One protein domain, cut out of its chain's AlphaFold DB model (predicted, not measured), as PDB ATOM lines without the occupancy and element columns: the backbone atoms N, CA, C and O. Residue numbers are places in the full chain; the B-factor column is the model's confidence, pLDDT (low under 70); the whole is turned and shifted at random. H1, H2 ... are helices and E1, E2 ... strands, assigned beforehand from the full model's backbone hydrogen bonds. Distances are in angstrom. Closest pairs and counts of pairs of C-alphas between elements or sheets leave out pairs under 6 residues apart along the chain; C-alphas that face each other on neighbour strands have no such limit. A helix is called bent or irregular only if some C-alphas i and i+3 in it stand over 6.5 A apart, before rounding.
ATOM      1  N   ILE A 263     196.832 342.883 285.248       92.00
ATOM      2  CA  ILE A 263     198.110 343.411 285.705       92.00
ATOM      3  C   ILE A 263     199.014 342.255 286.117       92.00
ATOM      4  O   ILE A 263     198.564 341.220 286.611       92.00
ATOM      5  N   THR A 264     200.312 342.438 285.899       93.88
ATOM      6  CA  THR A 264     201.336 341.538 286.424       93.88
ATOM      7  C   THR A 264     201.835 342.097 287.747       93.88
ATOM      8  O   THR A 264     202.446 343.165 287.781       93.88
ATOM      9  N   LEU A 265     201.558 341.383 288.834       93.75
ATOM     10  CA  LEU A 265     202.070 341.701 290.157       93.75
ATOM     11  C   LEU A 265     203.449 341.055 290.301       93.75
ATOM     12  O   LEU A 265     203.575 339.830 290.300       93.75
ATOM     13  N   ASN A 266     204.487 341.884 290.368       92.88
ATOM     14  CA  ASN A 266     205.863 341.410 290.482       92.88
ATOM     15  C   ASN A 266     206.147 340.841 291.878       92.88
ATOM     16  O   ASN A 266     205.534 341.238 292.868       92.88
ATOM     17  N   LYS A 267     207.138 339.952 291.962       94.06
ATOM     18  CA  LYS A 267     207.717 339.522 293.240       94.06
ATOM     19  C   LYS A 267     208.300 340.698 294.045       94.06
ATOM     20  O   LYS A 267     208.601 341.757 293.497       94.06
ATOM     21  N   HIS A 268     208.532 340.454 295.331       95.12
ATOM     22  CA  HIS A 268     209.031 341.391 296.343       95.12
ATOM     23  C   HIS A 268     208.069 342.532 296.692       95.12
ATOM     24  O   HIS A 268     208.490 343.628 297.054       95.12
ATOM     25  N   ILE A 269     206.766 342.265 296.594       94.94
ATOM     26  CA  ILE A 269     205.725 343.166 297.087       94.94
ATOM     27  C   ILE A 269     205.321 342.735 298.492       94.94
ATOM     28  O   ILE A 269     205.057 341.552 298.723       94.94
ATOM     29  N   ASN A 270     205.253 343.704 299.405       97.19
ATOM     30  CA  ASN A 270     204.798 343.472 300.768       97.19
ATOM     31  C   ASN A 270     203.270 343.478 300.818       97.19
ATOM     32  O   ASN A 270     202.610 344.373 300.285       97.19
ATOM     33  N   LEU A 271     202.726 342.452 301.460       97.62
ATOM     34  CA  LEU A 271     201.306 342.187 301.591       97.62
ATOM     35  C   LEU A 271     200.981 341.967 303.061       97.62
ATOM     36  O   LEU A 271     201.612 341.161 303.743       97.62
ATOM     37  N   PHE A 272     199.962 342.665 303.531       97.25
ATOM     38  CA  PHE A 272     199.509 342.657 304.907       97.25
ATOM     39  C   PHE A 272     198.145 341.996 304.999       97.25
ATOM     40  O   PHE A 272     197.274 342.200 304.148       97.25
ATOM     41  N   ARG A 273     197.933 341.242 306.073       96.00
ATOM     42  CA  ARG A 273     196.600 340.801 306.473       96.00
ATOM     43  C   ARG A 273     196.422 340.989 307.965       96.00
ATOM     44  O   ARG A 273     197.291 340.621 308.750       96.00
ATOM     45  N   ALA A 274     195.262 341.512 308.332       93.56
ATOM     46  CA  ALA A 274     194.845 341.693 309.708       93.56
ATOM     47  C   ALA A 274     193.663 340.766 310.028       93.56
ATOM     48  O   ALA A 274     192.789 340.537 309.185       93.56
ATOM     49  N   ARG A 275     193.641 340.207 311.242       92.25
ATOM     50  CA  ARG A 275     192.504 339.445 311.764       92.25
ATOM     51  C   ARG A 275     192.108 339.984 313.140       92.25
ATOM     52  O   ARG A 275     192.935 339.929 314.049       92.25
ATOM     53  N   PRO A 276     190.863 340.464 313.314       91.25
ATOM     54  CA  PRO A 276     190.382 340.887 314.616       91.25
ATOM     55  C   PRO A 276     190.185 339.656 315.498       91.25
ATOM     56  O   PRO A 276     189.724 338.603 315.040       91.25
ATOM     57  N   ARG A 277     190.530 339.800 316.770       87.81
ATOM     58  CA  ARG A 277     190.444 338.766 317.787       87.81
ATOM     59  C   ARG A 277     189.842 339.376 319.046       87.81
ATOM     60  O   ARG A 277     190.343 340.355 319.582       87.81
ATOM     61  N   ASP A 278     188.761 338.774 319.519       85.38
ATOM     62  CA  ASP A 278     188.238 339.067 320.849       85.38
ATOM     63  C   ASP A 278     188.992 338.206 321.863       85.38
ATOM     64  O   ASP A 278     188.859 336.983 321.866       85.38
ATOM     65  N   GLU A 279     189.787 338.839 322.725       80.50
ATOM     66  CA  GLU A 279     190.605 338.156 323.732       80.50
ATOM     67  C   GLU A 279     189.783 337.287 324.691       80.50
ATOM     68  O   GLU A 279     190.292 336.289 325.201       80.50
ATOM     69  N   LYS A 280     188.500 337.616 324.910       85.38
ATOM     70  CA  LYS A 280     187.623 336.846 325.802       85.38
ATOM     71  C   LYS A 280     187.249 335.495 325.210       85.38
ATOM     72  O   LYS A 280     187.166 334.507 325.935       85.38
ATOM     73  N   THR A 281     186.992 335.455 323.905       86.62
ATOM     74  CA  THR A 281     186.594 334.232 323.194       86.62
ATOM     75  C   THR A 281     187.788 333.510 322.577       86.62
ATOM     76  O   THR A 281     187.758 332.288 322.426       86.62
ATOM     77  N   ARG A 282     188.862 334.238 322.261       86.25
ATOM     78  CA  ARG A 282     190.114 333.702 321.741       86.25
ATOM     79  C   ARG A 282     191.322 334.433 322.360       86.25
ATOM     80  O   ARG A 282     191.802 335.426 321.810       86.25
ATOM     81  N   PRO A 283     191.882 333.901 323.459       85.38
ATOM     82  CA  PRO A 283     193.030 334.515 324.129       85.38
ATOM     83  C   PRO A 283     194.365 334.254 323.417       85.38
ATOM     84  O   PRO A 283     195.340 334.948 323.675       85.38
ATOM     85  N   ILE A 284     194.431 333.251 322.534       89.31
ATOM     86  CA  ILE A 284     195.662 332.865 321.833       89.31
ATOM     87  C   ILE A 284     195.693 333.534 320.447       89.31
ATOM     88  O   ILE A 284     194.707 333.388 319.705       89.31
ATOM     89  N   PRO A 285     196.801 334.199 320.063       90.06
ATOM     90  CA  PRO A 285     196.976 334.753 318.724       90.06
ATOM     91  C   PRO A 285     196.728 333.728 317.616       90.06
ATOM     92  O   PRO A 285     196.861 332.512 317.804       90.06
ATOM     93  N   TYR A 286     196.341 334.200 316.436       91.88
ATOM     94  CA  TYR A 286     196.332 333.346 315.252       91.88
ATOM     95  C   TYR A 286     197.739 332.810 314.972       91.88
ATOM     96  O   TYR A 286     198.734 333.502 315.135       91.88
ATOM     97  N   SER A 287     197.849 331.558 314.547       92.56
ATOM     98  CA  SER A 287     199.093 331.046 313.973       92.56
ATOM     99  C   SER A 287     199.300 331.599 312.559       92.56
ATOM    100  O   SER A 287     198.341 331.980 311.888       92.56
ATOM    101  N   GLN A 288     200.539 331.573 312.054       93.06
ATOM    102  CA  GLN A 288     200.830 331.925 310.654       93.06
ATOM    103  C   GLN A 288     199.950 331.138 309.666       93.06
ATOM    104  O   GLN A 288     199.514 331.677 308.653       93.06
ATOM    105  N   GLU A 289     199.683 329.868 309.969       91.62
ATOM    106  CA  GLU A 289     198.819 329.007 309.165       91.62
ATOM    107  C   GLU A 289     197.369 329.513 309.155       91.62
ATOM    108  O   GLU A 289     196.753 329.626 308.098       91.62
ATOM    109  N   GLU A 290     196.839 329.917 310.312       91.69
ATOM    110  CA  GLU A 290     195.503 330.509 310.410       91.69
ATOM    111  C   GLU A 290     195.411 331.898 309.765       91.69
ATOM    112  O   GLU A 290     194.308 332.363 309.481       91.69
ATOM    113  N   MET A 291     196.529 332.577 309.501       94.19
ATOM    114  CA  MET A 291     196.505 333.842 308.768       94.19
ATOM    115  C   MET A 291     196.212 333.655 307.274       94.19
ATOM    116  O   MET A 291     195.846 334.624 306.613       94.19
ATOM    117  N   PHE A 292     196.287 332.440 306.727       94.75
ATOM    118  CA  PHE A 292     195.828 332.135 305.369       94.75
ATOM    119  C   PHE A 292     194.292 332.054 305.270       94.75
ATOM    120  O   PHE A 292     193.558 332.415 306.198       94.75
ATOM    121  N   SER A 293     193.752 331.747 304.088       88.12
ATOM    122  CA  SER A 293     192.297 331.645 303.910       88.12
ATOM    123  C   SER A 293     191.707 330.504 304.752       88.12
ATOM    124  O   SER A 293     192.399 329.553 305.115       88.12
ATOM    125  N   ALA A 294     190.429 330.631 305.123       83.38
ATOM    126  CA  ALA A 294     189.771 329.617 305.940       83.38
ATOM    127  C   ALA A 294     189.788 328.253 305.221       83.38
ATOM    128  O   ALA A 294     189.596 328.222 304.000       83.38
ATOM    129  N   PRO A 295     189.964 327.135 305.952       80.06
ATOM    130  CA  PRO A 295     189.915 325.804 305.362       80.06
ATOM    131  C   PRO A 295     188.611 325.541 304.605       80.06
ATOM    132  O   PRO A 295     187.567 326.151 304.877       80.06
ATOM    133  N   PHE A 296     188.673 324.583 303.680       82.94
ATOM    134  CA  PHE A 296     187.506 324.135 302.933       82.94
ATOM    135  C   PHE A 296     186.355 323.751 303.880       82.94
ATOM    136  O   PHE A 296     186.561 323.093 304.899       82.94
ATOM    137  N   GLY A 297     185.143 324.188 303.547       82.38
ATOM    138  CA  GLY A 297     183.929 323.969 304.334       82.38
ATOM    139  C   GLY A 297     183.683 324.974 305.466       82.38
ATOM    140  O   GLY A 297     182.587 324.979 306.016       82.38
ATOM    141  N   LEU A 298     184.644 325.849 305.799       81.62
ATOM    142  CA  LEU A 298     184.514 326.784 306.932       81.62
ATOM    143  C   LEU A 298     184.332 328.251 306.525       81.62
ATOM    144  O   LEU A 298     183.888 329.067 307.335       81.62
ATOM    145  N   SER A 299     184.681 328.613 305.287       82.94
ATOM    146  CA  SER A 299     184.569 330.001 304.835       82.94
ATOM    147  C   SER A 299     183.112 330.431 304.666       82.94
ATOM    148  O   SER A 299     182.319 329.744 304.019       82.94
ATOM    149  N   LYS A 300     182.772 331.611 305.187       83.88
ATOM    150  CA  LYS A 300     181.519 332.300 304.846       83.88
ATOM    151  C   LYS A 300     181.608 332.871 303.430       83.88
ATOM    152  O   LYS A 300     182.704 333.043 302.896       83.88
ATOM    153  N   GLN A 301     180.459 333.182 302.837       80.88
ATOM    154  CA  GLN A 301     180.412 333.878 301.554       80.88
ATOM    155  C   GLN A 301     181.041 335.270 301.681       80.88
ATOM    156  O   GLN A 301     180.781 335.984 302.650       80.88
ATOM    157  N   GLY A 302     181.846 335.647 300.696       79.62
ATOM    158  CA  GLY A 302     182.366 337.000 300.543       79.62
ATOM    159  C   GLY A 302     182.203 337.480 299.108       79.62
ATOM    160  O   GLY A 302     181.530 336.833 298.307       79.62
ATOM    161  N   ARG A 303     182.833 338.614 298.786       79.62
ATOM    162  CA  ARG A 303     182.711 339.261 297.467       79.62
ATOM    163  C   ARG A 303     183.169 338.376 296.320       79.62
ATOM    164  O   ARG A 303     182.518 338.350 295.288       79.62
ATOM    165  N   TYR A 304     184.299 337.708 296.510       84.12
ATOM    166  CA  TYR A 304     184.955 336.908 295.477       84.12
ATOM    167  C   TYR A 304     185.140 335.454 295.903       84.12
ATOM    168  O   TYR A 304     185.939 334.734 295.315       84.12
ATOM    169  N   ASN A 305     184.446 335.027 296.959       85.88
ATOM    170  CA  ASN A 305     184.559 333.679 297.481       85.88
ATOM    171  C   ASN A 305     183.178 333.101 297.810       85.88
ATOM    172  O   ASN A 305     182.335 333.738 298.452       85.88
ATOM    173  N   VAL A 306     182.960 331.862 297.380       85.31
ATOM    174  CA  VAL A 306     181.732 331.115 297.664       85.31
ATOM    175  C   VAL A 306     181.769 330.528 299.077       85.31
ATOM    176  O   VAL A 306     182.822 330.435 299.713       85.31
ATOM    177  N   VAL A 307     180.606 330.124 299.591       85.06
ATOM    178  CA  VAL A 307     180.530 329.413 300.877       85.06
ATOM    179  C   VAL A 307     181.385 328.146 300.812       85.06
ATOM    180  O   VAL A 307     181.347 327.403 299.834       85.06
ATOM    181  N   GLY A 308     182.176 327.907 301.857       84.56
ATOM    182  CA  GLY A 308     183.049 326.744 301.968       84.56
ATOM    183  C   GLY A 308     184.362 326.836 301.185       84.56
ATOM    184  O   GLY A 308     185.213 325.978 301.382       84.56
ATOM    185  N   GLN A 309     184.584 327.866 300.363       84.81
ATOM    186  CA  GLN A 309     185.861 328.088 299.675       84.81
ATOM    187  C   GLN A 309     186.378 329.481 300.027       84.81
ATOM    188  O   GLN A 309     185.806 330.484 299.610       84.81
ATOM    189  N   GLY A 310     187.409 329.551 300.867       86.00
ATOM    190  CA  GLY A 310     187.996 330.819 301.289       86.00
ATOM    191  C   GLY A 310     189.088 331.282 300.334       86.00
ATOM    192  O   GLY A 310     190.022 330.529 300.069       86.00
ATOM    193  N   GLU A 311     189.024 332.543 299.917       91.88
ATOM    194  CA  GLU A 311     190.105 333.205 299.176       91.88
ATOM    195  C   GLU A 311     190.968 334.058 300.121       91.88
ATOM    196  O   GLU A 311     190.544 334.408 301.231       91.88
ATOM    197  N   LEU A 312     192.207 334.357 299.720       94.44
ATOM    198  CA  LEU A 312     193.151 335.107 300.553       94.44
ATOM    199  C   LEU A 312     193.093 336.600 300.224       94.44
ATOM    200  O   LEU A 312     193.554 337.027 299.171       94.44
ATOM    201  N   TYR A 313     192.565 337.383 301.164       93.88
ATOM    202  CA  TYR A 313     192.507 338.841 301.088       93.88
ATOM    203  C   TYR A 313     193.722 339.455 301.791       93.88
ATOM    204  O   TYR A 313     194.021 339.103 302.936       93.88
ATOM    205  N   THR A 314     194.398 340.378 301.113       95.69
ATOM    206  CA  THR A 314     195.559 341.125 301.621       95.69
ATOM    207  C   THR A 314     195.521 342.578 301.143       95.69
ATOM    208  O   THR A 314     194.800 342.895 300.200       95.69
ATOM    209  N   CYS A 315     196.313 343.449 301.762       95.31
ATOM    210  CA  CYS A 315     196.493 344.850 301.375       95.31
ATOM    211  C   CYS A 315     197.988 345.168 301.238       95.31
ATOM    212  O   CYS A 315     198.795 344.576 301.948       95.31
ATOM    213  N   ASN A 316     198.392 346.113 300.388       95.75
ATOM    214  CA  ASN A 316     199.792 346.579 300.355       95.75
ATOM    215  C   ASN A 316     200.131 347.620 301.438       95.75
ATOM    216  O   ASN A 316     201.245 348.143 301.453       95.75
ATOM    217  N   ASN A 317     199.197 347.937 302.334       96.06
ATOM    218  CA  ASN A 317     199.441 348.817 303.466       96.06
ATOM    219  C   ASN A 317     198.885 348.217 304.763       96.06
ATOM    220  O   ASN A 317     197.768 347.699 304.813       96.06
ATOM    221  N   LYS A 318     199.697 348.292 305.818       94.38
ATOM    222  CA  LYS A 318     199.415 347.706 307.128       94.38
ATOM    223  C   LYS A 318     198.251 348.403 307.826       94.38
ATOM    224  O   LYS A 318     197.353 347.736 308.329       94.38
ATOM    225  N   GLU A 319     198.272 349.731 307.862       92.00
ATOM    226  CA  GLU A 319     197.274 350.544 308.556       92.00
ATOM    227  C   GLU A 319     195.892 350.369 307.914       92.00
ATOM    228  O   GLU A 319     194.910 350.114 308.608       92.00
ATOM    229  N   VAL A 320     195.828 350.385 306.581       91.31
ATOM    230  CA  VAL A 320     194.602 350.102 305.824       91.31
ATOM    231  C   VAL A 320     194.084 348.690 306.108       91.31
ATOM    232  O   VAL A 320     192.897 348.538 306.384       91.31
ATOM    233  N   ALA A 321     194.951 347.667 306.118       91.81
ATOM    234  CA  ALA A 321     194.539 346.295 306.433       91.81
ATOM    235  C   ALA A 321     193.870 346.186 307.816       91.81
ATOM    236  O   ALA A 321     192.883 345.465 307.972       91.81
ATOM    237  N   ILE A 322     194.397 346.900 308.815       90.56
ATOM    238  CA  ILE A 322     193.841 346.932 310.176       90.56
ATOM    239  C   ILE A 322     192.467 347.606 310.169       90.56
ATOM    240  O   ILE A 322     191.501 347.018 310.663       90.56
ATOM    241  N   LEU A 323     192.358 348.794 309.567       87.25
ATOM    242  CA  LEU A 323     191.116 349.571 309.543       87.25
ATOM    243  C   LEU A 323     189.972 348.868 308.796       87.25
ATOM    244  O   LEU A 323     188.803 349.051 309.138       87.25
ATOM    245  N   GLU A 324     190.277 348.040 307.793       82.44
ATOM    246  CA  GLU A 324     189.254 347.265 307.080       82.44
ATOM    247  C   GLU A 324     188.624 346.163 307.946       82.44
ATOM    248  O   GLU A 324     187.488 345.756 307.689       82.44
ATOM    249  N   CYS A 325     189.328 345.689 308.980       81.62
ATOM    250  CA  CYS A 325     188.894 344.551 309.792       81.62
ATOM    251  C   CYS A 325     188.419 344.928 311.205       81.62
ATOM    252  O   CYS A 325     187.579 344.222 311.766       81.62
ATOM    253  N   ALA A 326     188.903 346.041 311.758       81.75
ATOM    254  CA  ALA A 326     188.571 346.520 313.095       81.75
ATOM    255  C   ALA A 326     188.156 347.997 313.033       81.75
ATOM    256  O   ALA A 326     188.935 348.858 312.631       81.75
ATOM    257  N   LYS A 327     186.907 348.288 313.419       71.69
ATOM    258  CA  LYS A 327     186.316 349.640 313.344       71.69
ATOM    259  C   LYS A 327     186.371 350.405 314.668       71.69
ATOM    260  O   LYS A 327     186.132 351.608 314.694       71.69
ATOM    261  N   ASP A 328     186.626 349.709 315.766       72.06
ATOM    262  CA  ASP A 328     186.688 350.238 317.122       72.06
ATOM    263  C   ASP A 328     188.128 350.204 317.652       72.06
ATOM    264  O   ASP A 328     188.968 349.474 317.136       72.06
ATOM    265  N   LYS A 329     188.422 350.997 318.691       68.56
ATOM    266  CA  LYS A 329     189.779 351.155 319.258       68.56
ATOM    267  C   LYS A 329     190.139 350.118 320.330       68.56
ATOM    268  O   LYS A 329     191.110 350.295 321.059       68.56
ATOM    269  N   THR A 330     189.291 349.109 320.512       75.12
ATOM    270  CA  THR A 330     189.394 348.144 321.616       75.12
ATOM    271  C   THR A 330     189.578 346.710 321.149       75.12
ATOM    272  O   THR A 330     189.701 345.814 321.978       75.12
ATOM    273  N   THR A 331     189.614 346.488 319.836       84.88
ATOM    274  CA  THR A 331     189.774 345.160 319.260       84.88
ATOM    275  C   THR A 331     191.256 344.826 319.139       84.88
ATOM    276  O   THR A 331     192.035 345.572 318.544       84.88
ATOM    277  N   THR A 332     191.655 343.681 319.683       89.38
ATOM    278  CA  THR A 332     192.991 343.130 319.459       89.38
ATOM    279  C   THR A 332     193.071 342.583 318.038       89.38
ATOM    280  O   THR A 332     192.149 341.922 317.556       89.38
ATOM    281  N   VAL A 333     194.153 342.892 317.331       92.00
ATOM    282  CA  VAL A 333     194.331 342.547 315.921       92.00
ATOM    283  C   VAL A 333     195.678 341.866 315.733       92.00
ATOM    284  O   VAL A 333     196.730 342.437 316.022       92.00
ATOM    285  N   ASP A 334     195.641 340.654 315.185       93.56
ATOM    286  CA  ASP A 334     196.843 339.939 314.770       93.56
ATOM    287  C   ASP A 334     197.144 340.314 313.308       93.56
ATOM    288  O   ASP A 334     196.278 340.192 312.431       93.56
ATOM    289  N   VAL A 335     198.356 340.802 313.035       95.38
ATOM    290  CA  VAL A 335     198.765 341.358 311.738       95.38
ATOM    291  C   VAL A 335     199.997 340.640 311.221       95.38
ATOM    292  O   VAL A 335     201.060 340.676 311.845       95.38
ATOM    293  N   ILE A 336     199.865 340.027 310.047       96.88
ATOM    294  CA  ILE A 336     200.958 339.357 309.346       96.88
ATOM    295  C   ILE A 336     201.415 340.178 308.146       96.88
ATOM    296  O   ILE A 336     200.594 340.765 307.438       96.88
ATOM    297  N   GLU A 337     202.721 340.177 307.911       98.00
ATOM    298  CA  GLU A 337     203.351 340.717 306.713       98.00
ATOM    299  C   GLU A 337     204.041 339.591 305.945       98.00
ATOM    300  O   GLU A 337     204.871 338.842 306.480       98.00
ATOM    301  N   TRP A 338     203.726 339.517 304.660       98.06
ATOM    302  CA  TRP A 338     204.376 338.638 303.708       98.06
ATOM    303  C   TRP A 338     205.056 339.433 302.610       98.06
ATOM    304  O   TRP A 338     204.547 340.452 302.162       98.06
ATOM    305  N   GLU A 339     206.160 338.898 302.107       97.94
ATOM    306  CA  GLU A 339     206.736 339.308 300.836       97.94
ATOM    307  C   GLU A 339     206.360 338.273 299.771       97.94
ATOM    308  O   GLU A 339     206.674 337.082 299.906       97.94
ATOM    309  N   LEU A 340     205.718 338.725 298.694       97.81
ATOM    310  CA  LEU A 340     205.361 337.882 297.558       97.81
ATOM    311  C   LEU A 340     206.624 337.394 296.827       97.81
ATOM    312  O   LEU A 340     207.469 338.192 296.439       97.81
ATOM    313  N   GLN A 341     206.756 336.089 296.612       97.81
ATOM    314  CA  GLN A 341     207.940 335.462 296.008       97.81
ATOM    315  C   GLN A 341     207.765 335.111 294.529       97.81
ATOM    316  O   GLN A 341     208.754 334.873 293.839       97.81
ATOM    317  N   GLU A 342     206.529 335.099 294.035       95.38
ATOM    318  CA  GLU A 342     206.204 334.740 292.657       95.38
ATOM    319  C   GLU A 342     205.592 335.922 291.914       95.38
ATOM    320  O   GLU A 342     204.854 336.723 292.488       95.38
ATOM    321  N   THR A 343     205.873 336.008 290.617       95.50
ATOM    322  CA  THR A 343     205.167 336.938 289.737       95.50
ATOM    323  C   THR A 343     203.824 336.329 289.354       95.50
ATOM    324  O   THR A 343     203.773 335.212 288.841       95.50
ATOM    325  N   VAL A 344     202.737 337.066 289.578       94.06
ATOM    326  CA  VAL A 344     201.371 336.565 289.378       94.06
ATOM    327  C   VAL A 344     200.550 337.491 288.482       94.06
ATOM    328  O   VAL A 344     200.808 338.693 288.409       94.06
ATOM    329  N   LYS A 345     199.552 336.939 287.785       92.50
ATOM    330  CA  LYS A 345     198.670 337.690 286.879       92.50
ATOM    331  C   LYS A 345     197.305 337.868 287.530       92.50
ATOM    332  O   LYS A 345     196.656 336.890 287.891       92.50
ATOM    333  N   MET A 346     196.865 339.113 287.671       92.31
ATOM    334  CA  MET A 346     195.623 339.453 288.366       92.31
ATOM    335  C   MET A 346     194.695 340.252 287.459       92.31
ATOM    336  O   MET A 346     195.164 341.008 286.608       92.31
ATOM    337  N   ILE A 347     193.384 340.106 287.651       89.12
ATOM    338  CA  ILE A 347     192.397 340.996 287.031       89.12
ATOM    339  C   ILE A 347     192.638 342.404 287.564       89.12
ATOM    340  O   ILE A 347     192.698 342.613 288.779       89.12
ATOM    341  N   ASP A 348     192.799 343.350 286.646       87.81
ATOM    342  CA  ASP A 348     193.044 344.744 286.979       87.81
ATOM    343  C   ASP A 348     191.715 345.474 287.171       87.81
ATOM    344  O   ASP A 348     191.075 345.889 286.205       87.81
ATOM    345  N   LEU A 349     191.333 345.660 288.433       82.94
ATOM    346  CA  LEU A 349     190.232 346.527 288.834       82.94
ATOM    347  C   LEU A 349     190.773 347.763 289.568       82.94
ATOM    348  O   LEU A 349     190.255 348.182 290.597       82.94
ATOM    349  N   THR A 350     191.868 348.352 289.091       81.44
ATOM    350  CA  THR A 350     192.427 349.569 289.706       81.44
ATOM    351  C   THR A 350     191.730 350.854 289.258       81.44
ATOM    352  O   THR A 350     191.905 351.900 289.890       81.44
ATOM    353  N   ASP A 351     190.907 350.798 288.202       75.25
ATOM    354  CA  ASP A 351     190.137 351.951 287.742       75.25
ATOM    355  C   ASP A 351     188.980 352.259 288.703       75.25
ATOM    356  O   ASP A 351     187.966 351.568 288.746       75.25
ATOM    357  N   LYS A 352     189.109 353.360 289.449       63.56
ATOM    358  CA  LYS A 352     188.095 353.863 290.395       63.56
ATOM    359  C   LYS A 352     186.767 354.217 289.721       63.56
ATOM    360  O   LYS A 352     185.744 354.350 290.396       63.56
ATOM    361  N   LYS A 353     186.769 354.418 288.402       61.28
ATOM    362  CA  LYS A 353     185.545 354.643 287.636       61.28
ATOM    363  C   LYS A 353     184.772 353.359 287.393       61.28
ATOM    364  O   LYS A 353     183.596 353.494 287.091       61.28
ATOM    365  N   SER A 354     185.377 352.186 287.599       61.56
ATOM    366  CA  SER A 354     184.710 350.905 287.399       61.56
ATOM    367  C   SER A 354     183.575 350.687 288.400       61.56
ATOM    368  O   SER A 354     183.840 350.621 289.602       61.56
ATOM    369  N   PRO A 355     182.314 350.520 287.961       57.72
ATOM    370  CA  PRO A 355     181.222 349.968 288.742       57.72
ATOM    371  C   PRO A 355     181.580 348.786 289.648       57.72
ATOM    372  O   PRO A 355     181.100 348.743 290.779       57.72
ATOM    373  N   LEU A 356     182.450 347.860 289.221       61.66
ATOM    374  CA  LEU A 356     182.842 346.711 290.049       61.66
ATOM    375  C   LEU A 356     183.766 347.123 291.209       61.66
ATOM    376  O   LEU A 356     183.670 346.579 292.305       61.66
ATOM    377  N   VAL A 357     184.595 348.145 290.997       55.16
ATOM    378  CA  VAL A 357     185.441 348.772 292.027       55.16
ATOM    379  C   VAL A 357     184.627 349.652 292.958       55.16
ATOM    380  O   VAL A 357     184.804 349.615 294.172       55.16
ATOM    381  N   GLN A 358     183.687 350.419 292.410       56.34
ATOM    382  CA  GLN A 358     182.735 351.180 293.211       56.34
ATOM    383  C   GLN A 358     181.929 350.230 294.097       56.34
ATOM    384  O   GLN A 358     181.740 350.538 295.269       56.34
ATOM    385  N   TYR A 359     181.560 349.045 293.593       56.59
ATOM    386  CA  TYR A 359     180.941 347.980 294.380       56.59
ATOM    387  C   TYR A 359     181.812 347.520 295.564       56.59
ATOM    388  O   TYR A 359     181.279 347.346 296.667       56.59
ATOM    389  N   CYS A 360     183.135 347.374 295.387       49.25
ATOM    390  CA  CYS A 360     184.064 347.047 296.480       49.25
ATOM    391  C   CYS A 360     183.938 348.015 297.670       49.25
ATOM    392  O   CYS A 360     184.162 347.591 298.803       49.25
ATOM    393  N   SER A 361     183.492 349.255 297.435       47.28
ATOM    394  CA  SER A 361     183.254 350.298 298.444       47.28
ATOM    395  C   SER A 361     181.923 350.222 299.197       47.28
ATOM    396  O   SER A 361     181.763 350.927 300.191       47.28
ATOM    397  N   PHE A 362     180.972 349.367 298.805       49.44
ATOM    398  CA  PHE A 362     179.680 349.251 299.503       49.44
ATOM    399  C   PHE A 362     179.714 348.176 300.589       49.44
ATOM    400  O   PHE A 362     180.025 347.025 300.297       49.44
ATOM    401  N   SER A 363     179.356 348.505 301.833       48.03
ATOM    402  CA  SER A 363     179.206 347.519 302.911       48.03
ATOM    403  C   SER A 363     178.089 346.515 302.598       48.03
ATOM    404  O   SER A 363     176.962 346.889 302.254       48.03
ATOM    405  N   ALA A 364     178.391 345.225 302.753       50.38
ATOM    406  CA  ALA A 364     177.378 344.182 302.736       50.38
ATOM    407  C   ALA A 364     176.557 344.267 304.023       50.38
ATOM    408  O   ALA A 364     177.047 343.998 305.118       50.38
ATOM    409  N   GLU A 365     175.314 344.711 303.890       49.09
ATOM    410  CA  GLU A 365     174.368 344.810 305.007       49.09
ATOM    411  C   GLU A 365     173.165 343.884 304.825       49.09
ATOM    412  O   GLU A 365     172.273 343.860 305.677       49.09
ATOM    413  N   THR A 366     173.132 343.131 303.723       52.84
ATOM    414  CA  THR A 366     172.071 342.185 303.405       52.84
ATOM    415  C   THR A 366     172.491 340.778 303.812       52.84
ATOM    416  O   THR A 366     173.546 340.285 303.438       52.84
ATOM    417  N   SER A 367     171.647 340.107 304.592       56.69
ATOM    418  CA  SER A 367     171.851 338.718 305.025       56.69
ATOM    419  C   SER A 367     171.687 337.692 303.893       56.69
ATOM    420  O   SER A 367     171.891 336.504 304.127       56.69
ATOM    421  N   SER A 368     171.302 338.125 302.688       64.56
ATOM    422  CA  SER A 368     170.939 337.253 301.568       64.56
ATOM    423  C   SER A 368     172.117 336.808 300.696       64.56
ATOM    424  O   SER A 368     171.984 335.808 300.000       64.56
ATOM    425  N   GLY A 369     173.249 337.527 300.696       69.88
ATOM    426  CA  GLY A 369     174.433 337.190 299.889       69.88
ATOM    427  C   GLY A 369     174.239 337.310 298.369       69.88
ATOM    428  O   GLY A 369     175.124 336.921 297.601       69.88
ATOM    429  N   LEU A 370     173.100 337.850 297.920       73.19
ATOM    430  CA  LEU A 370     172.756 338.013 296.504       73.19
ATOM    431  C   LEU A 370     173.699 338.991 295.801       73.19
ATOM    432  O   LEU A 370     174.036 338.812 294.637       73.19
ATOM    433  N   GLU A 371     174.179 340.002 296.520       72.31
ATOM    434  CA  GLU A 371     175.161 340.970 296.037       72.31
ATOM    435  C   GLU A 371     176.503 340.346 295.617       72.31
ATOM    436  O   GLU A 371     177.313 341.006 294.975       72.31
ATOM    437  N   TYR A 372     176.753 339.082 295.960       79.56
ATOM    438  CA  TYR A 372     177.998 338.399 295.624       79.56
ATOM    439  C   TYR A 372     177.877 337.436 294.444       79.56
ATOM    440  O   TYR A 372     178.883 336.866 294.040       79.56
ATOM    441  N   LEU A 373     176.684 337.233 293.873       82.94
ATOM    442  CA  LEU A 373     176.469 336.228 292.822       82.94
ATOM    443  C   LEU A 373     177.375 336.447 291.607       82.94
ATOM    444  O   LEU A 373     178.105 335.554 291.184       82.94
ATOM    445  N   VAL A 374     177.350 337.664 291.081       83.31
ATOM    446  CA  VAL A 374     178.114 338.077 289.907       83.31
ATOM    447  C   VAL A 374     179.631 338.099 290.158       83.31
ATOM    448  O   VAL A 374     180.357 337.457 289.395       83.31
ATOM    449  N   PRO A 375     180.159 338.767 291.206       83.00
ATOM    450  CA  PRO A 375     181.601 338.755 291.457       83.00
ATOM    451  C   PRO A 375     182.130 337.360 291.837       83.00
ATOM    452  O   PRO A 375     183.242 337.018 291.434       83.00
ATOM    453  N   ASN A 376     181.332 336.507 292.495       87.44
ATOM    454  CA  ASN A 376     181.691 335.100 292.699       87.44
ATOM    455  C   ASN A 376     181.746 334.326 291.378       87.44
ATOM    456  O   ASN A 376     182.678 333.549 291.181       87.44
ATOM    457  N   PHE A 377     180.792 334.539 290.465       89.44
ATOM    458  CA  PHE A 377     180.821 333.916 289.140       89.44
ATOM    459  C   PHE A 377     182.096 334.297 288.373       89.44
ATOM    460  O   PHE A 377     182.789 333.415 287.866       89.44
ATOM    461  N   ILE A 378     182.459 335.586 288.360       86.06
ATOM    462  CA  ILE A 378     183.705 336.068 287.739       86.06
ATOM    463  C   ILE A 378     184.929 335.420 288.391       86.06
ATOM    464  O   ILE A 378     185.800 334.930 287.678       86.06
ATOM    465  N   ALA A 379     184.995 335.376 289.726       87.88
ATOM    466  CA  ALA A 379     186.110 334.757 290.439       87.88
ATOM    467  C   ALA A 379     186.268 333.272 290.075       87.88
ATOM    468  O   ALA A 379     187.372 332.819 289.788       87.88
ATOM    469  N   GLN A 380     185.169 332.514 289.999       90.50
ATOM    470  CA  GLN A 380     185.200 331.104 289.598       90.50
ATOM    471  C   GLN A 380     185.634 330.919 288.134       90.50
ATOM    472  O   GLN A 380     186.413 330.013 287.837       90.50
ATOM    473  N   CYS A 381     185.197 331.795 287.225       89.81
ATOM    474  CA  CYS A 381     185.674 331.789 285.840       89.81
ATOM    475  C   CYS A 381     187.172 332.131 285.757       89.81
ATOM    476  O   CYS A 381     187.913 331.511 285.002       89.81
ATOM    477  N   ALA A 382     187.644 333.087 286.561       88.56
ATOM    478  CA  ALA A 382     189.051 333.489 286.606       88.56
ATOM    479  C   ALA A 382     189.943 332.328 287.046       88.56
ATOM    480  O   ALA A 382     190.952 332.034 286.400       88.56
ATOM    481  N   LYS A 383     189.504 331.610 288.084       88.75
ATOM    482  CA  LYS A 383     190.144 330.390 288.583       88.75
ATOM    483  C   LYS A 383     190.254 329.317 287.505       88.75
ATOM    484  O   LYS A 383     191.339 328.784 287.286       88.75
ATOM    485  N   SER A 384     189.170 329.045 286.774       88.56
ATOM    486  CA  SER A 384     189.177 328.013 285.725       88.56
ATOM    487  C   SER A 384     190.107 328.339 284.547       88.56
ATOM    488  O   SER A 384     190.555 327.429 283.852       88.56
ATOM    489  N   LYS A 385     190.449 329.620 284.354       87.00
ATOM    490  CA  LYS A 385     191.392 330.116 283.338       87.00
ATOM    491  C   LYS A 385     192.823 330.322 283.856       87.00
ATOM    492  O   LYS A 385     193.684 330.782 283.112       87.00
ATOM    493  N   GLY A 386     193.102 329.986 285.117       87.88
ATOM    494  CA  GLY A 386     194.434 330.131 285.715       87.88
ATOM    495  C   GLY A 386     194.823 331.572 286.068       87.88
ATOM    496  O   GLY A 386     196.004 331.855 286.266       87.88
ATOM    497  N   ILE A 387     193.856 332.491 286.155       90.19
ATOM    498  CA  ILE A 387     194.080 333.834 286.699       90.19
ATOM    499  C   ILE A 387     194.118 333.724 288.224       90.19
ATOM    500  O   ILE A 387     193.197 333.208 288.853       90.19
ATOM    501  N   THR A 388     195.187 334.227 288.834       93.00
ATOM    502  CA  THR A 388     195.537 333.937 290.234       93.00
ATOM    503  C   THR A 388     194.966 334.936 291.235       93.00
ATOM    504  O   THR A 388     195.288 334.876 292.420       93.00
ATOM    505  N   GLY A 389     194.167 335.904 290.782       92.75
ATOM    506  CA  GLY A 389     193.544 336.858 291.685       92.75
ATOM    507  C   GLY A 389     193.004 338.123 291.041       92.75
ATOM    508  O   GLY A 389     192.972 338.271 289.819       92.75
ATOM    509  N   ILE A 390     192.602 339.048 291.903       90.50
ATOM    510  CA  ILE A 390     192.054 340.365 291.574       90.50
ATOM    511  C   ILE A 390     192.778 341.425 292.406       90.50
ATOM    512  O   ILE A 390     193.054 341.194 293.585       90.50
ATOM    513  N   VAL A 391     193.041 342.591 291.814       90.81
ATOM    514  CA  VAL A 391     193.493 343.791 292.530       90.81
ATOM    515  C   VAL A 391     192.459 344.908 292.414       90.81
ATOM    516  O   VAL A 391     191.919 345.128 291.333       90.81
ATOM    517  N   PHE A 392     192.191 345.624 293.506       86.75
ATOM    518  CA  PHE A 392     191.298 346.789 293.525       86.75
ATOM    519  C   PHE A 392     191.736 347.811 294.587       86.75
ATOM    520  O   PHE A 392     192.390 347.432 295.558       86.75
ATOM    521  N   PRO A 393     191.436 349.112 294.433       85.56
ATOM    522  CA  PRO A 393     191.797 350.125 295.423       85.56
ATOM    523  C   PRO A 393     191.033 349.914 296.734       85.56
ATOM    524  O   PRO A 393     189.857 349.547 296.721       85.56
ATOM    525  N   SER A 394     191.680 350.190 297.867       83.44
ATOM    526  CA  SER A 394     190.991 350.175 299.157       83.44
ATOM    527  C   SER A 394     189.931 351.272 299.218       83.44
ATOM    528  O   SER A 394     190.069 352.373 298.674       83.44
ATOM    529  N   THR A 395     188.853 350.945 299.919       75.25
ATOM    530  CA  THR A 395     187.688 351.804 300.134       75.25
ATOM    531  C   THR A 395     187.968 352.871 301.191       75.25
ATOM    532  O   THR A 395     187.335 353.925 301.184       75.25
ATOM    533  N   LEU A 396     188.937 352.606 302.075       80.69
ATOM    534  CA  LEU A 396     189.359 353.499 303.149       80.69
ATOM    535  C   LEU A 396     190.419 354.491 302.678       80.69
ATOM    536  O   LEU A 396     190.348 355.673 303.006       80.69
ATOM    537  N   ASN A 397     191.386 354.023 301.887       84.12
ATOM    538  CA  ASN A 397     192.358 354.888 301.235       84.12
ATOM    539  C   ASN A 397     192.695 354.367 299.835       84.12
ATOM    540  O   ASN A 397     193.378 353.365 299.648       84.12
ATOM    541  N   SER A 398     192.252 355.135 298.845       82.00
ATOM    542  CA  SER A 398     192.356 354.798 297.431       82.00
ATOM    543  C   SER A 398     193.764 354.947 296.819       82.00
ATOM    544  O   SER A 398     193.909 354.764 295.607       82.00
ATOM    545  N   GLU A 399     194.772 355.337 297.604       88.31
ATOM    546  CA  GLU A 399     196.200 355.258 297.244       88.31
ATOM    547  C   GLU A 399     196.764 353.841 297.419       88.31
ATOM    548  O   GLU A 399     197.777 353.490 296.813       88.31
ATOM    549  N   PHE A 400     196.092 353.018 298.226       92.31
ATOM    550  CA  PHE A 400     196.483 351.648 298.524       92.31
ATOM    551  C   PHE A 400     195.538 350.647 297.864       92.31
ATOM    552  O   PHE A 400     194.413 350.971 297.470       92.31
ATOM    553  N   TYR A 401     196.013 349.414 297.732       92.00
ATOM    554  CA  TYR A 401     195.357 348.363 296.971       92.00
ATOM    555  C   TYR A 401     195.155 347.117 297.819       92.00
ATOM    556  O   TYR A 401     196.048 346.682 298.551       92.00
ATOM    557  N   ASN A 402     193.985 346.522 297.643       91.88
ATOM    558  CA  ASN A 402     193.639 345.207 298.133       91.88
ATOM    559  C   ASN A 402     193.837 344.175 297.030       91.88
ATOM    560  O   ASN A 402     193.553 344.418 295.855       91.88
ATOM    561  N   TYR A 403     194.291 343.002 297.442       94.00
ATOM    562  CA  TYR A 403     194.586 341.874 296.580       94.00
ATOM    563  C   TYR A 403     193.842 340.659 297.104       94.00
ATOM    564  O   TYR A 403     193.944 340.316 298.287       94.00
ATOM    565  N   VAL A 404     193.117 339.996 296.212       93.38
ATOM    566  CA  VAL A 404     192.443 338.730 296.492       93.38
ATOM    567  C   VAL A 404     193.127 337.671 295.665       93.38
ATOM    568  O   VAL A 404     193.076 337.727 294.439       93.38
ATOM    569  N   PHE A 405     193.790 336.737 296.329       94.69
ATOM    570  CA  PHE A 405     194.484 335.641 295.676       94.69
ATOM    571  C   PHE A 405     193.578 334.419 295.595       94.69
ATOM    572  O   PHE A 405     193.025 333.992 296.612       94.69
ATOM    573  N   PHE A 406     193.494 333.858 294.392       91.62
ATOM    574  CA  PHE A 406     192.783 332.625 294.087       91.62
ATOM    575  C   PHE A 406     193.754 331.462 293.918       91.62
ATOM    576  O   PHE A 406     194.819 331.647 293.330       91.62
ATOM    577  N   ASP A 407     193.379 330.278 294.413       85.81
ATOM    578  CA  ASP A 407     194.133 329.015 294.263       85.81
ATOM    579  C   ASP A 407     195.651 329.165 294.499       85.81
ATOM    580  O   ASP A 407     196.496 328.556 293.837       85.81
ATOM    581  N   TYR A 408     196.006 330.021 295.454       92.19
ATOM    582  CA  TYR A 408     197.385 330.379 295.736       92.19
ATOM    583  C   TYR A 408     198.145 329.230 296.397       92.19
ATOM    584  O   TYR A 408     197.590 328.382 297.099       92.19
ATOM    585  N   GLN A 409     199.467 329.251 296.246       93.25
ATOM    586  CA  GLN A 409     200.347 328.335 296.962       93.25
ATOM    587  C   GLN A 409     201.022 329.087 298.102       93.25
ATOM    588  O   GLN A 409     201.601 330.148 297.895       93.25
ATOM    589  N   LYS A 410     201.012 328.527 299.314       94.44
ATOM    590  CA  LYS A 410     201.610 329.184 300.493       94.44
ATOM    591  C   LYS A 410     203.078 329.563 300.303       94.44
ATOM    592  O   LYS A 410     203.513 330.570 300.843       94.44
ATOM    593  N   LYS A 411     203.825 328.808 299.486       95.62
ATOM    594  CA  LYS A 411     205.222 329.124 299.140       95.62
ATOM    595  C   LYS A 411     205.400 330.459 298.406       95.62
ATOM    596  O   LYS A 411     206.514 330.962 298.357       95.62
ATOM    597  N   TRP A 412     204.330 331.034 297.854       96.56
ATOM    598  CA  TRP A 412     204.356 332.373 297.268       96.56
ATOM    599  C   TRP A 412     204.538 333.459 298.329       96.56
ATOM    600  O   TRP A 412     204.915 334.568 297.984       96.56
ATOM    601  N   PHE A 413     204.290 333.164 299.606       97.62
ATOM    602  CA  PHE A 413     204.278 334.146 300.683       97.62
ATOM    603  C   PHE A 413     205.400 333.847 301.673       97.62
ATOM    604  O   PHE A 413     205.304 332.938 302.500       97.62
ATOM    605  N   ARG A 414     206.482 334.626 301.604       97.62
ATOM    606  CA  ARG A 414     207.563 334.553 302.589       97.62
ATOM    607  C   ARG A 414     207.199 335.418 303.783       97.62
ATOM    608  O   ARG A 414     206.939 336.603 303.614       97.62
ATOM    609  N   LEU A 415     207.203 334.843 304.983       97.38
ATOM    610  CA  LEU A 415     206.999 335.612 306.209       97.38
ATOM    611  C   LEU A 415     208.090 336.683 306.344       97.38
ATOM    612  O   LEU A 415     209.279 336.361 306.298       97.38
ATOM    613  N   VAL A 416     207.668 337.935 306.511       97.12
ATOM    614  CA  VAL A 416     208.546 339.050 306.889       97.12
ATOM    615  C   VAL A 416     208.434 339.267 308.385       97.12
ATOM    616  O   VAL A 416     209.435 339.204 309.094       97.12
ATOM    617  N   THR A 417     207.208 339.464 308.871       95.25
ATOM    618  CA  THR A 417     206.957 339.672 310.290       95.25
ATOM    619  C   THR A 417     205.533 339.300 310.686       95.25
ATOM    620  O   THR A 417     204.640 339.176 309.844       95.25
ATOM    621  N   PHE A 418     205.325 339.106 311.985       93.56
ATOM    622  CA  PHE A 418     204.026 338.808 312.563       93.56
ATOM    623  C   PHE A 418     203.913 339.450 313.945       93.56
ATOM    624  O   PHE A 418     204.776 339.243 314.800       93.56
ATOM    625  N   HIS A 419     202.877 340.264 314.142       86.38
ATOM    626  CA  HIS A 419     202.707 341.071 315.345       86.38
ATOM    627  C   HIS A 419     201.261 341.069 315.828       86.38
ATOM    628  O   HIS A 419     200.327 341.007 315.034       86.38
ATOM    629  N   GLU A 420     201.100 341.230 317.134       83.56
ATOM    630  CA  GLU A 420     199.831 341.534 317.786       83.56
ATOM    631  C   GLU A 420     199.816 343.013 318.169       83.56
ATOM    632  O   GLU A 420     200.805 343.540 318.689       83.56
ATOM    633  N   LEU A 421     198.709 343.694 317.880       82.06
ATOM    634  CA  LEU A 421     198.520 345.111 318.166       82.06
ATOM    635  C   LEU A 421     197.084 345.344 318.652       82.06
ATOM    636  O   LEU A 421     196.152 344.676 318.210       82.06
ATOM    637  N   LEU A 422     196.883 346.338 319.514       73.31
ATOM    638  CA  LEU A 422     195.551 346.912 319.723       73.31
ATOM    639  C   LEU A 422     195.218 347.806 318.524       73.31
ATOM    640  O   LEU A 422     196.085 348.559 318.071       73.31
ATOM    641  N   SER A 423     193.989 347.739 318.006       66.94
ATOM    642  CA  SER A 423     193.559 348.598 316.900       66.94
ATOM    643  C   SER A 423     193.669 350.080 317.288       66.94
ATOM    644  O   SER A 423     192.875 350.624 318.055       66.94
TER     645      SER A 423
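Overview. This is residues 263 to 423 of the 425 residues of the protein "RES domain-containing protein" of Bacillus circulans (UniProt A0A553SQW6). Two strongly twisted sheets form a loose sandwich, only partly face to face and with their strands crossed. The three-stranded sheet E2-E4-E8 meets the E3 and E7 side of a five-stranded sheet, H1 covers part of the small sheet, and H2 and H3 graze the large one. The printed part has 161 residues, with elements in the order E1 E2 E3 H1 E4 E5 H2 H3 E6 E7 E8; the large sheet, E1-E5-E6-E7-E3, is mixed and the small one antiparallel. The class is mixed, helices and strands, with under half of the residues in named elements. The whole is compact, with a radius of gyration of the C-alphas of 15.3 A and spans of 40 by 37 by 33 A.

Arrangement. E1, residues 263 to 265, is an edge strand antiparallel to E5, residues 344 to 348, with N 263 and O 346 2.9 A apart. E5 is parallel to E6, residues 389 to 393, with N 347 and O 389 at 2.9 A. E6 and E7, residues 401 to 405, form a hairpin, with N 390 and O 404 at 2.9 A. E7 is antiparallel to the edge strand E3, residues 312 to 315, with N 314 and O 403 at 2.9 A. In the other sheet E4, residues 332 to 340, is antiparallel to E2, residues 270 to 277, with N 271 and O 338 at 2.8 A, and to E8, residues 413 to 422, with N 333 and O 421 at 2.8 A. The two sheets make a sandwich, two sheets face to face, with strands at 71 degrees; the closest C-alphas of E2 and E3 are those of Arg 273 and Thr 314, 5.0 A apart. H1, residues 318 to 325, is on the small sheet at a height of 7.7 A and only grazes the large one. H2, residues 355 to 360, and H3, residues 370 to 384, only graze the large sheet; E5, H2, H3 and E6 form a strand-helix-strand unit, parallel neighbour strands joined through helices, with a right-handed crossover. Every O i to N i+4 pair is within hydrogen-bond range in H2, 3 of 4 in H1 and 9 of 11 in H3.

Along the chain. E1 begins at C-alpha 263, (198.110, 343.411, 285.705). E2 is 22.8 A long, E4 25.7 A and H3 22.0 A; H3 is irregular, with C-alphas 371 and 374 7.4 A apart. E8, 24.5 A long, bends by 65 degrees at residue 416 and ends at C-alpha 422, (195.551, 346.912, 319.723).

Size, cuts and confidence. The C-alphas farthest apart, those of Lys 280 and Lys 385, are 43.2 A apart. The printed part has no cut, and the long link is E2 to E3, residues 278 to 311. Mean pLDDT of the printed part is 85.0, with residues 329, 352 to 369 and 423 under 70.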